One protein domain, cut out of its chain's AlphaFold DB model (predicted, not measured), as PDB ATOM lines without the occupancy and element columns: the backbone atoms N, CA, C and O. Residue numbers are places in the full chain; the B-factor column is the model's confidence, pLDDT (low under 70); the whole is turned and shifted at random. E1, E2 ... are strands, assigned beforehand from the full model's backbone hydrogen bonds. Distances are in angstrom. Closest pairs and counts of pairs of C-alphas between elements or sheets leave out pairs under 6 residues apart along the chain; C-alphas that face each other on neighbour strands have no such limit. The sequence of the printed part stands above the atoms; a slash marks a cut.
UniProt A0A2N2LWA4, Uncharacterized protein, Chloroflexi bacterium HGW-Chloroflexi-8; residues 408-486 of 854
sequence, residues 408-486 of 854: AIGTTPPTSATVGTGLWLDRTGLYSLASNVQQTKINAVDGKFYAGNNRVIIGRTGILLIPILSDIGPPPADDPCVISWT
ATOM      1  N   ALA A 408     -20.573-101.911 130.372       92.81
ATOM      2  CA  ALA A 408     -21.981-102.249 130.191       92.81
ATOM      3  C   ALA A 408     -22.602-101.367 129.100       92.81
ATOM      4  O   ALA A 408     -22.492-100.143 129.153       92.81
ATOM      5  N   ILE A 409     -23.263-101.976 128.114       92.88
ATOM      6  CA  ILE A 409     -23.858-101.278 126.965       92.88
ATOM      7  C   ILE A 409     -25.313-101.722 126.815       92.88
ATOM      8  O   ILE A 409     -25.576-102.909 126.653       92.88
ATOM      9  N   GLY A 410     -26.262-100.786 126.829       88.00
ATOM     10  CA  GLY A 410     -27.690-101.055 126.637       88.00
ATOM     11  C   GLY A 410     -28.555 -99.835 126.958       88.00
ATOM     12  O   GLY A 410     -28.066 -98.860 127.517       88.00
ATOM     13  N   THR A 411     -29.846 -99.875 126.625       81.44
ATOM     14  CA  THR A 411     -30.818 -98.842 127.052       81.44
ATOM     15  C   THR A 411     -31.093 -98.909 128.558       81.44
ATOM     16  O   THR A 411     -31.375 -97.900 129.192       81.44
ATOM     17  N   THR A 412     -30.962-100.109 129.126       85.94
ATOM     18  CA  THR A 412     -30.860-100.412 130.558       85.94
ATOM     19  C   THR A 412     -29.662-101.350 130.728       85.94
ATOM     20  O   THR A 412     -29.850-102.570 130.764       85.94
ATOM     21  N   PRO A 413     -28.425-100.806 130.730       89.62
ATOM     22  CA  PRO A 413     -27.206-101.607 130.694       89.62
ATOM     23  C   PRO A 413     -27.208-102.715 131.757       89.62
ATOM     24  O   PRO A 413     -27.689-102.475 132.871       89.62
ATOM     25  N   PRO A 414     -26.673-103.911 131.449       93.25
ATOM     26  CA  PRO A 414     -26.546-104.974 132.436       93.25
ATOM     27  C   PRO A 414     -25.792-104.503 133.686       93.25
ATOM     28  O   PRO A 414     -24.886-103.678 133.583       93.25
ATOM     29  N   THR A 415     -26.161-105.013 134.862       92.94
ATOM     30  CA  THR A 415     -25.485-104.709 136.141       92.94
ATOM     31  C   THR A 415     -24.501-105.800 136.561       92.94
ATOM     32  O   THR A 415     -23.707-105.600 137.480       92.94
ATOM     33  N   SER A 416     -24.546-106.955 135.893       92.75
ATOM     34  CA  SER A 416     -23.592-108.052 136.031       92.75
ATOM     35  C   SER A 416     -23.591-108.918 134.767       92.75
ATOM     36  O   SER A 416     -24.457-108.778 133.900       92.75
ATOM     37  N   ALA A 417     -22.691-109.904 134.708       90.69
ATOM     38  CA  ALA A 417     -22.674-110.919 133.655       90.69
ATOM     39  C   ALA A 417     -23.946-111.799 133.602       90.69
ATOM     40  O   ALA A 417     -24.078-112.615 132.690       90.69
ATOM     41  N   THR A 418     -24.879-111.673 134.556       90.81
ATOM     42  CA  THR A 418     -26.120-112.469 134.639       90.81
ATOM     43  C   THR A 418     -27.400-111.636 134.774       90.81
ATOM     44  O   THR A 418     -28.483-112.212 134.743       90.81
ATOM     45  N   VAL A 419     -27.326-110.306 134.911       91.31
ATOM     46  CA  VAL A 419     -28.493-109.450 135.204       91.31
ATOM     47  C   VAL A 419     -28.559-108.252 134.249       91.31
ATOM     48  O   VAL A 419     -27.616-107.470 134.159       91.31
ATOM     49  N   GLY A 420     -29.700-108.083 133.578       91.12
ATOM     50  CA  GLY A 420     -30.051-106.966 132.693       91.12
ATOM     51  C   GLY A 420     -30.188-107.339 131.212       91.12
ATOM     52  O   GLY A 420     -30.334-108.513 130.862       91.12
ATOM     53  N   THR A 421     -30.172-106.322 130.344       92.19
ATOM     54  CA  THR A 421     -30.316-106.454 128.883       92.19
ATOM     55  C   THR A 421     -29.247-105.620 128.182       92.19
ATOM     56  O   THR A 421     -29.154-104.418 128.418       92.19
ATOM     57  N   GLY A 422     -28.450-106.234 127.304       93.12
ATOM     58  CA  GLY A 422     -27.387-105.549 126.568       93.12
ATOM     59  C   GLY A 422     -26.096-106.357 126.453       93.12
ATOM     60  O   GLY A 422     -26.120-107.587 126.460       93.12
ATOM     61  N   LEU A 423     -24.964-105.665 126.332       94.25
ATOM     62  CA  LEU A 423     -23.626-106.255 126.330       94.25
ATOM     63  C   LEU A 423     -22.920-105.964 127.652       94.25
ATOM     64  O   LEU A 423     -23.016-104.856 128.183       94.25
ATOM     65  N   TRP A 424     -22.191-106.954 128.151       94.50
ATOM     66  CA  TRP A 424     -21.402-106.864 129.371       94.50
ATOM     67  C   TRP A 424     -20.010-107.439 129.126       94.50
ATOM     68  O   TRP A 424     -19.880-108.569 128.658       94.50
ATOM     69  N   LEU A 425     -18.971-106.660 129.406       94.06
ATOM     70  CA  LEU A 425     -17.578-107.088 129.298       94.06
ATOM     71  C   LEU A 425     -16.896-106.867 130.639       94.06
ATOM     72  O   LEU A 425     -16.797-105.729 131.091       94.06
ATOM     73  N   ASP A 426     -16.388-107.929 131.247       93.31
ATOM     74  CA  ASP A 426     -15.610-107.860 132.483       93.31
ATOM     75  C   ASP A 426     -14.418-108.832 132.433       93.31
ATOM     76  O   ASP A 426     -14.094-109.417 131.398       93.31
ATOM     77  N   ARG A 427     -13.744-109.023 133.572       90.00
ATOM     78  CA  ARG A 427     -12.609-109.956 133.689       90.00
ATOM     79  C   ARG A 427     -12.964-111.438 133.488       90.00
ATOM     80  O   ARG A 427     -12.055-112.263 133.449       90.00
ATOM     81  N   THR A 428     -14.248-111.790 133.460       88.56
ATOM     82  CA  THR A 428     -14.749-113.165 133.312       88.56
ATOM     83  C   THR A 428     -15.139-113.492 131.870       88.56
ATOM     84  O   THR A 428     -15.132-114.668 131.497       88.56
ATOM     85  N   GLY A 429     -15.371-112.480 131.026       91.44
ATOM     86  CA  GLY A 429     -15.654-112.676 129.606       91.44
ATOM     87  C   GLY A 429     -16.396-111.526 128.920       91.44
ATOM     88  O   GLY A 429     -16.602-110.452 129.483       91.44
ATOM     89  N   LEU A 430     -16.821-111.789 127.680       93.06
ATOM     90  CA  LEU A 430     -17.771-110.970 126.916       93.06
ATOM     91  C   LEU A 430     -19.125-111.676 126.923       93.06
ATOM     92  O   LEU A 430     -19.201-112.830 126.515       93.06
ATOM     93  N   TYR A 431     -20.185-110.981 127.320       92.06
ATOM     94  CA  TYR A 431     -21.532-111.519 127.470       92.06
ATOM     95  C   TYR A 431     -22.541-110.659 126.711       92.06
ATOM     96  O   TYR A 431     -22.474-109.430 126.723       92.06
ATOM     97  N   SER A 432     -23.523-111.310 126.103       90.75
ATOM     98  CA  SER A 432     -24.764-110.683 125.658       90.75
ATOM     99  C   SER A 432     -25.904-111.189 126.530       90.75
ATOM    100  O   SER A 432     -25.988-112.390 126.788       90.75
ATOM    101  N   LEU A 433     -26.773-110.293 126.993       89.00
ATOM    102  CA  LEU A 433     -27.909-110.608 127.852       89.00
ATOM    103  C   LEU A 433     -29.213-110.052 127.284       89.00
ATOM    104  O   LEU A 433     -29.254-108.943 126.752       89.00
ATOM    105  N   ALA A 434     -30.294-110.797 127.489       88.50
ATOM    106  CA  ALA A 434     -31.657-110.319 127.312       88.50
ATOM    107  C   ALA A 434     -32.483-110.739 128.529       88.50
ATOM    108  O   ALA A 434     -32.628-111.932 128.790       88.50
ATOM    109  N   SER A 435     -32.996-109.770 129.290       88.94
ATOM    110  CA  SER A 435     -33.846-110.002 130.466       88.94
ATOM    111  C   SER A 435     -33.245-110.995 131.473       88.94
ATOM    112  O   SER A 435     -33.905-111.947 131.880       88.94
ATOM    113  N   ASN A 436     -31.987-110.775 131.879       87.94
ATOM    114  CA  ASN A 436     -31.220-111.630 132.808       87.94
ATOM    115  C   ASN A 436     -30.825-113.012 132.252       87.94
ATOM    116  O   ASN A 436     -30.282-113.843 132.977       87.94
ATOM    117  N   VAL A 437     -31.069-113.281 130.969       83.75
ATOM    118  CA  VAL A 437     -30.673-114.534 130.321       83.75
ATOM    119  C   VAL A 437     -29.472-114.281 129.421       83.75
ATOM    120  O   VAL A 437     -29.556-113.478 128.488       83.75
ATOM    121  N   GLN A 438     -28.366-114.992 129.669       86.75
ATOM    122  CA  GLN A 438     -27.194-114.979 128.791       86.75
ATOM    123  C   GLN A 438     -27.578-115.523 127.410       86.75
ATOM    124  O   GLN A 438     -27.953-116.684 127.257       86.75
ATOM    125  N   GLN A 439     -27.483-114.659 126.407       84.19
ATOM    126  CA  GLN A 439     -27.738-114.971 125.007       84.19
ATOM    127  C   GLN A 439     -26.493-115.553 124.346       84.19
ATOM    128  O   GLN A 439     -26.602-116.498 123.579       84.19
ATOM    129  N   THR A 440     -25.316-115.005 124.647       84.75
ATOM    130  CA  THR A 440     -24.011-115.562 124.268       84.75
ATOM    131  C   THR A 440     -22.955-115.180 125.287       84.75
ATOM    132  O   THR A 440     -23.094-114.158 125.963       84.75
ATOM    133  N   LYS A 441     -21.889-115.982 125.396       87.62
ATOM    134  CA  LYS A 441     -20.682-115.579 126.125       87.62
ATOM    135  C   LYS A 441     -19.399-116.101 125.488       87.62
ATOM    136  O   LYS A 441     -19.358-117.245 125.053       87.62
ATOM    137  N   ILE A 442     -18.342-115.296 125.500       90.19
ATOM    138  CA  ILE A 442     -16.959-115.760 125.350       90.19
ATOM    139  C   ILE A 442     -16.363-115.795 126.748       90.19
ATOM    140  O   ILE A 442     -16.193-114.746 127.367       90.19
ATOM    141  N   ASN A 443     -16.098-116.990 127.263       85.75
ATOM    142  CA  ASN A 443     -15.588-117.165 128.620       85.75
ATOM    143  C   ASN A 443     -14.064-116.980 128.637       85.75
ATOM    144  O   ASN A 443     -13.344-117.608 127.866       85.75
ATOM    145  N   ALA A 444     -13.567-116.126 129.529       87.25
ATOM    146  CA  ALA A 444     -12.141-115.836 129.642       87.25
ATOM    147  C   ALA A 444     -11.315-117.010 130.207       87.25
ATOM    148  O   ALA A 444     -10.101-117.031 130.025       87.25
ATOM    149  N   VAL A 445     -11.946-117.975 130.890       85.06
ATOM    150  CA  VAL A 445     -11.255-119.123 131.510       85.06
ATOM    151  C   VAL A 445     -10.911-120.202 130.488       85.06
ATOM    152  O   VAL A 445      -9.802-120.726 130.498       85.06
ATOM    153  N   ASP A 446     -11.857-120.552 129.621       84.19
ATOM    154  CA  ASP A 446     -11.705-121.638 128.646       84.19
ATOM    155  C   ASP A 446     -11.583-121.139 127.195       84.19
ATOM    156  O   ASP A 446     -11.328-121.938 126.295       84.19
ATOM    157  N   GLY A 447     -11.763-119.834 126.955       78.88
ATOM    158  CA  GLY A 447     -11.714-119.206 125.634       78.88
ATOM    159  C   GLY A 447     -12.885-119.564 124.715       78.88
ATOM    160  O   GLY A 447     -12.866-119.200 123.539       78.88
ATOM    161  N   LYS A 448     -13.898-120.289 125.205       78.88
ATOM    162  CA  LYS A 448     -14.974-120.836 124.370       78.88
ATOM    163  C   LYS A 448     -16.089-119.823 124.137       78.88
ATOM    164  O   LYS A 448     -16.463-119.062 125.030       78.88
ATOM    165  N   PHE A 449     -16.665-119.884 122.935       81.00
ATOM    166  CA  PHE A 449     -17.904-119.202 122.570       81.00
ATOM    167  C   PHE A 449     -19.108-120.095 122.897       81.00
ATOM    168  O   PHE A 449     -19.297-121.151 122.297       81.00
ATOM    169  N   TYR A 450     -19.929-119.661 123.846       80.88
ATOM    170  CA  TYR A 450     -21.155-120.323 124.266       80.88
ATOM    171  C   TYR A 450     -22.374-119.599 123.703       80.88
ATOM    172  O   TYR A 450     -22.478-118.372 123.768       80.88
ATOM    173  N   ALA A 451     -23.338-120.384 123.236       75.69
ATOM    174  CA  ALA A 451     -24.583-119.921 122.635       75.69
ATOM    175  C   ALA A 451     -25.676-119.528 123.641       75.69
ATOM    176  O   ALA A 451     -26.797-119.256 123.226       75.69
ATOM    177  N   GLY A 452     -25.390-119.549 124.950       75.75
ATOM    178  CA  GLY A 452     -26.413-119.347 125.980       75.75
ATOM    179  C   GLY A 452     -27.632-120.256 125.765       75.75
ATOM    180  O   GLY A 452     -27.473-121.432 125.451       75.75
ATOM    181  N   ASN A 453     -28.836-119.682 125.862       68.06
ATOM    182  CA  ASN A 453     -30.109-120.354 125.546       68.06
ATOM    183  C   ASN A 453     -30.495-120.290 124.050       68.06
ATOM    184  O   ASN A 453     -31.663-120.466 123.704       68.06
ATOM    185  N   ASN A 454     -29.552-119.989 123.159       65.62
ATOM    186  CA  ASN A 454     -29.785-119.855 121.722       65.62
ATOM    187  C   ASN A 454     -29.124-120.987 120.934       65.62
ATOM    188  O   ASN A 454     -28.229-121.681 121.411       65.62
ATOM    189  N   ARG A 455     -29.530-121.131 119.669       66.94
ATOM    190  CA  ARG A 455     -28.867-122.008 118.696       66.94
ATOM    191  C   ARG A 455     -27.860-121.216 117.859       66.94
ATOM    192  O   ARG A 455     -28.208-120.150 117.349       66.94
ATOM    193  N   VAL A 456     -26.653-121.760 117.665       67.94
ATOM    194  CA  VAL A 456     -25.638-121.212 116.743       67.94
ATOM    195  C   VAL A 456     -25.812-121.825 115.361       67.94
ATOM    196  O   VAL A 456     -25.748-123.042 115.203       67.94
ATOM    197  N   ILE A 457     -25.991-120.978 114.352       64.88
ATOM    198  CA  ILE A 457     -25.936-121.358 112.941       64.88
ATOM    199  C   ILE A 457     -24.731-120.656 112.324       64.88
ATOM    200  O   ILE A 457     -24.655-119.430 112.335       64.88
ATOM    201  N   ILE A 458     -23.790-121.415 111.770       58.66
ATOM    202  CA  ILE A 458     -22.696-120.857 110.969       58.66
ATOM    203  C   ILE A 458     -23.125-120.983 109.505       58.66
ATOM    204  O   ILE A 458     -23.438-122.070 109.035       58.66
ATOM    205  N   GLY A 459     -23.218-119.870 108.787       58.84
ATOM    206  CA  GLY A 459     -23.635-119.838 107.386       58.84
ATOM    207  C   GLY A 459     -22.648-119.068 106.519       58.84
ATOM    208  O   GLY A 459     -21.676-118.497 107.008       58.84
ATOM    209  N   ARG A 460     -22.931-118.989 105.214       47.09
ATOM    210  CA  ARG A 460     -22.089-118.269 104.234       47.09
ATOM    211  C   ARG A 460     -21.871-116.777 104.551       47.09
ATOM    212  O   ARG A 460     -21.002-116.154 103.959       47.09
ATOM    213  N   THR A 461     -22.686-116.202 105.436       46.91
ATOM    214  CA  THR A 461     -22.641-114.794 105.863       46.91
ATOM    215  C   THR A 461     -22.110-114.608 107.291       46.91
ATOM    216  O   THR A 461     -22.162-113.495 107.802       46.91
ATOM    217  N   GLY A 462     -21.623-115.669 107.949       61.47
ATOM    218  CA  GLY A 462     -21.076-115.622 109.309       61.47
ATOM    219  C   GLY A 462     -21.905-116.393 110.340       61.47
ATOM    220  O   GLY A 462     -22.572-117.374 110.015       61.47
ATOM    221  N   ILE A 463     -21.830-115.966 111.602       70.44
ATOM    222  CA  ILE A 463     -22.461-116.629 112.753       70.44
ATOM    223  C   ILE A 463     -23.811-115.960 113.053       70.44
ATOM    224  O   ILE A 463     -23.855-114.772 113.362       70.44
ATOM    225  N   LEU A 464     -24.904-116.722 112.984       65.69
ATOM    226  CA  LEU A 464     -26.265-116.297 113.318       65.69
ATOM    227  C   LEU A 464     -26.748-117.010 114.589       65.69
ATOM    228  O   LEU A 464     -26.681-118.234 114.692       65.69
ATOM    229  N   LEU A 465     -27.271-116.240 115.542       67.56
ATOM    230  CA  LEU A 465     -27.830-116.735 116.800       67.56
ATOM    231  C   LEU A 465     -29.349-116.616 116.742       67.56
ATOM    232  O   LEU A 465     -29.862-115.521 116.507       67.56
ATOM    233  N   ILE A 466     -30.065-117.722 116.936       62.56
ATOM    234  CA  ILE A 466     -31.534-117.732 116.889       62.56
ATOM    235  C   ILE A 466     -32.090-118.122 118.268       62.56
ATOM    236  O   ILE A 466     -31.668-119.160 118.794       62.56
ATOM    237  N   PRO A 467     -33.041-117.345 118.829       58.53
ATOM    238  CA  PRO A 467     -33.784-117.720 120.028       58.53
ATOM    239  C   PRO A 467     -34.468-119.074 119.877       58.53
ATOM    240  O   PRO A 467     -35.084-119.353 118.846       58.53
ATOM    241  N   ILE A 468     -34.395-119.914 120.911       57.44
ATOM    242  CA  ILE A 468     -35.216-121.125 120.987       57.44
ATOM    243  C   ILE A 468     -36.678-120.677 121.161       57.44
ATOM    244  O   ILE A 468     -37.047-120.126 122.196       57.44
ATOM    245  N   LEU A 469     -37.506-120.867 120.127       50.62
ATOM    246  CA  LEU A 469     -38.963-120.737 120.230       50.62
ATOM    247  C   LEU A 469     -39.490-121.883 121.114       50.62
ATOM    248  O   LEU A 469     -39.003-123.007 121.031       50.62
ATOM    249  N   SER A 470     -40.455-121.567 121.971       46.22
ATOM    250  CA  SER A 470     -40.855-122.221 123.230       46.22
ATOM    251  C   SER A 470     -41.285-123.706 123.241       46.22
ATOM    252  O   SER A 470     -41.822-124.138 124.257       46.22
ATOM    253  N   ASP A 471     -41.037-124.509 122.206       43.53
ATOM    254  CA  ASP A 471     -41.561-125.889 122.122       43.53
ATOM    255  C   ASP A 471     -40.523-126.998 122.385       43.53
ATOM    256  O   ASP A 471     -40.824-128.184 122.252       43.53
ATOM    257  N   ILE A 472     -39.303-126.650 122.805       43.00
ATOM    258  CA  ILE A 472     -38.281-127.624 123.218       43.00
ATOM    259  C   ILE A 472     -37.684-127.130 124.538       43.00
ATOM    260  O   ILE A 472     -37.129-126.033 124.593       43.00
ATOM    261  N   GLY A 473     -37.880-127.889 125.623       42.47
ATOM    262  CA  GLY A 473     -37.437-127.515 126.972       42.47
ATOM    263  C   GLY A 473     -35.934-127.200 127.049       42.47
ATOM    264  O   GLY A 473     -35.175-127.656 126.190       42.47
ATOM    265  N   PRO A 474     -35.490-126.415 128.054       43.34
ATOM    266  CA  PRO A 474     -34.095-126.007 128.164       43.34
ATOM    267  C   PRO A 474     -33.189-127.244 128.240       43.34
ATOM    268  O   PRO A 474     -33.515-128.174 128.986       43.34
ATOM    269  N   PRO A 475     -32.069-127.284 127.496       44.16
ATOM    270  CA  PRO A 475     -31.111-128.366 127.642       44.16
ATOM    271  C   PRO A 475     -30.578-128.388 129.089       44.16
ATOM    272  O   PRO A 475     -30.392-127.320 129.687       44.16
ATOM    273  N   PRO A 476     -30.356-129.575 129.686       41.59
ATOM    274  CA  PRO A 476     -29.652-129.710 130.956       41.59
ATOM    275  C   PRO A 476     -28.309-128.973 130.910       41.59
ATOM    276  O   PRO A 476     -27.696-128.852 129.851       41.59
ATOM    277  N   ALA A 477     -27.848-128.494 132.066       42.03
ATOM    278  CA  ALA A 477     -26.732-127.556 132.221       42.03
ATOM    279  C   ALA A 477     -25.361-127.995 131.643       42.03
ATOM    280  O   ALA A 477     -24.425-127.201 131.693       42.03
ATOM    281  N   ASP A 478     -25.254-129.190 131.058       40.00
ATOM    282  CA  ASP A 478     -24.008-129.800 130.589       40.00
ATOM    283  C   ASP A 478     -24.008-130.216 129.099       40.00
ATOM    284  O   ASP A 478     -23.047-130.841 128.651       40.00
ATOM    285  N   ASP A 479     -25.015-129.845 128.296       35.78
ATOM    286  CA  ASP A 479     -25.059-130.226 126.872       35.78
ATOM    287  C   ASP A 479     -24.399-129.171 125.953       35.78
ATOM    288  O   ASP A 479     -24.921-128.059 125.796       35.78
ATOM    289  N   PRO A 480     -23.259-129.468 125.291       37.03
ATOM    290  CA  PRO A 480     -22.664-128.555 124.326       37.03
ATOM    291  C   PRO A 480     -23.557-128.428 123.082       37.03
ATOM    292  O   PRO A 480     -23.867-129.403 122.400       37.03
ATOM    293  N   CYS A 481     -23.939-127.182 122.788       39.19
ATOM    294  CA  CYS A 481     -24.645-126.723 121.592       39.19
ATOM    295  C   CYS A 481     -24.264-127.511 120.323       39.19
ATOM    296  O   CYS A 481     -23.128-127.444 119.849       39.19
ATOM    297  N   VAL A 482     -25.250-128.199 119.739       38.56
ATOM    298  CA  VAL A 482     -25.145-128.906 118.456       38.56
ATOM    299  C   VAL A 482     -24.790-127.913 117.346       38.56
ATOM    300  O   VAL A 482     -25.574-127.027 117.002       38.56
ATOM    301  N   ILE A 483     -23.597-128.073 116.774       42.41
ATOM    302  CA  ILE A 483     -23.167-127.382 115.557       42.41
ATOM    303  C   ILE A 483     -23.889-128.054 114.386       42.41
ATOM    304  O   ILE A 483     -23.530-129.152 113.976       42.41
ATOM    305  N   SER A 484     -24.912-127.399 113.838       37.50
ATOM    306  CA  SER A 484     -25.429-127.751 112.511       37.50
ATOM    307  C   SER A 484     -24.797-126.803 111.495       37.50
ATOM    308  O   SER A 484     -25.007-125.590 111.560       37.50
ATOM    309  N   TRP A 485     -23.973-127.342 110.591       37.28
ATOM    310  CA  TRP A 485     -23.378-126.568 109.506       37.28
ATOM    311  C   TRP A 485     -23.927-127.010 108.155       37.28
ATOM    312  O   TRP A 485     -23.915-128.190 107.818       37.28
ATOM    313  N   THR A 486     -24.389-126.033 107.376       39.88
ATOM    314  CA  THR A 486     -24.708-126.187 105.957       39.88
ATOM    315  C   THR A 486     -23.800-125.254 105.165       39.88
ATOM    316  O   THR A 486     -24.039-124.050 105.086       39.88
TER     317      THR A 486
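Overview. This is residues 408 to 486 of the 854 residues of an uncharacterized protein of Chloroflexi bacterium HGW-Chloroflexi-8 (UniProt A0A2N2LWA4). What does one see first? Little regular structure: a three-stranded antiparallel sheet, E1-E2-E3, a separate hairpin E4-E5 beyond its E3 edge, and a long tail, residues 468 to 486, looping back to E4. What is it made of? The 79 printed residues have no named helix and five named strands, E1 to E5 in chain order, holding 30 residues: all strand, compact, radius of gyration of the C-alphas 13.0 A, spans 35 by 28 by 27 A.

Arrangement. How does the sheet pair? E1 (422 to 426), E2 (429 to 434) and E3 (437 to 443) form a meander, each strand the antiparallel neighbour of the one before. Within hydrogen-bond range are N 424 and O 431, 2.9 A, and N 432 and O 440, 2.9 A. And the hairpin? E4 (454 to 459) and E5 (462 to 467) are antiparallel, with N 457 and O 464 2.8 A apart. The closest C-alphas of E3 and E4, Gln 439 and Asn 454, are 6.2 A apart.

Along the chain. Where does E1 begin? C-alpha 422 is at (-27.387, -105.549, 126.568); E1 measures 13.4 A, E2 16.3 A, E3 15.4 A. Where does E5 end? C-alpha 467 is at (-33.784, -117.720, 120.028); E4 measures 15.6 A, E5 16.8 A.

Size, cuts and confidence. How large is it? The farthest C-alphas, Thr 415 and Thr 486, are 37.1 A apart. Is it continuous and confident? The printed part has no cut and no long link; pLDDT is under 70 at residues 453 to 462 and 464 to 486.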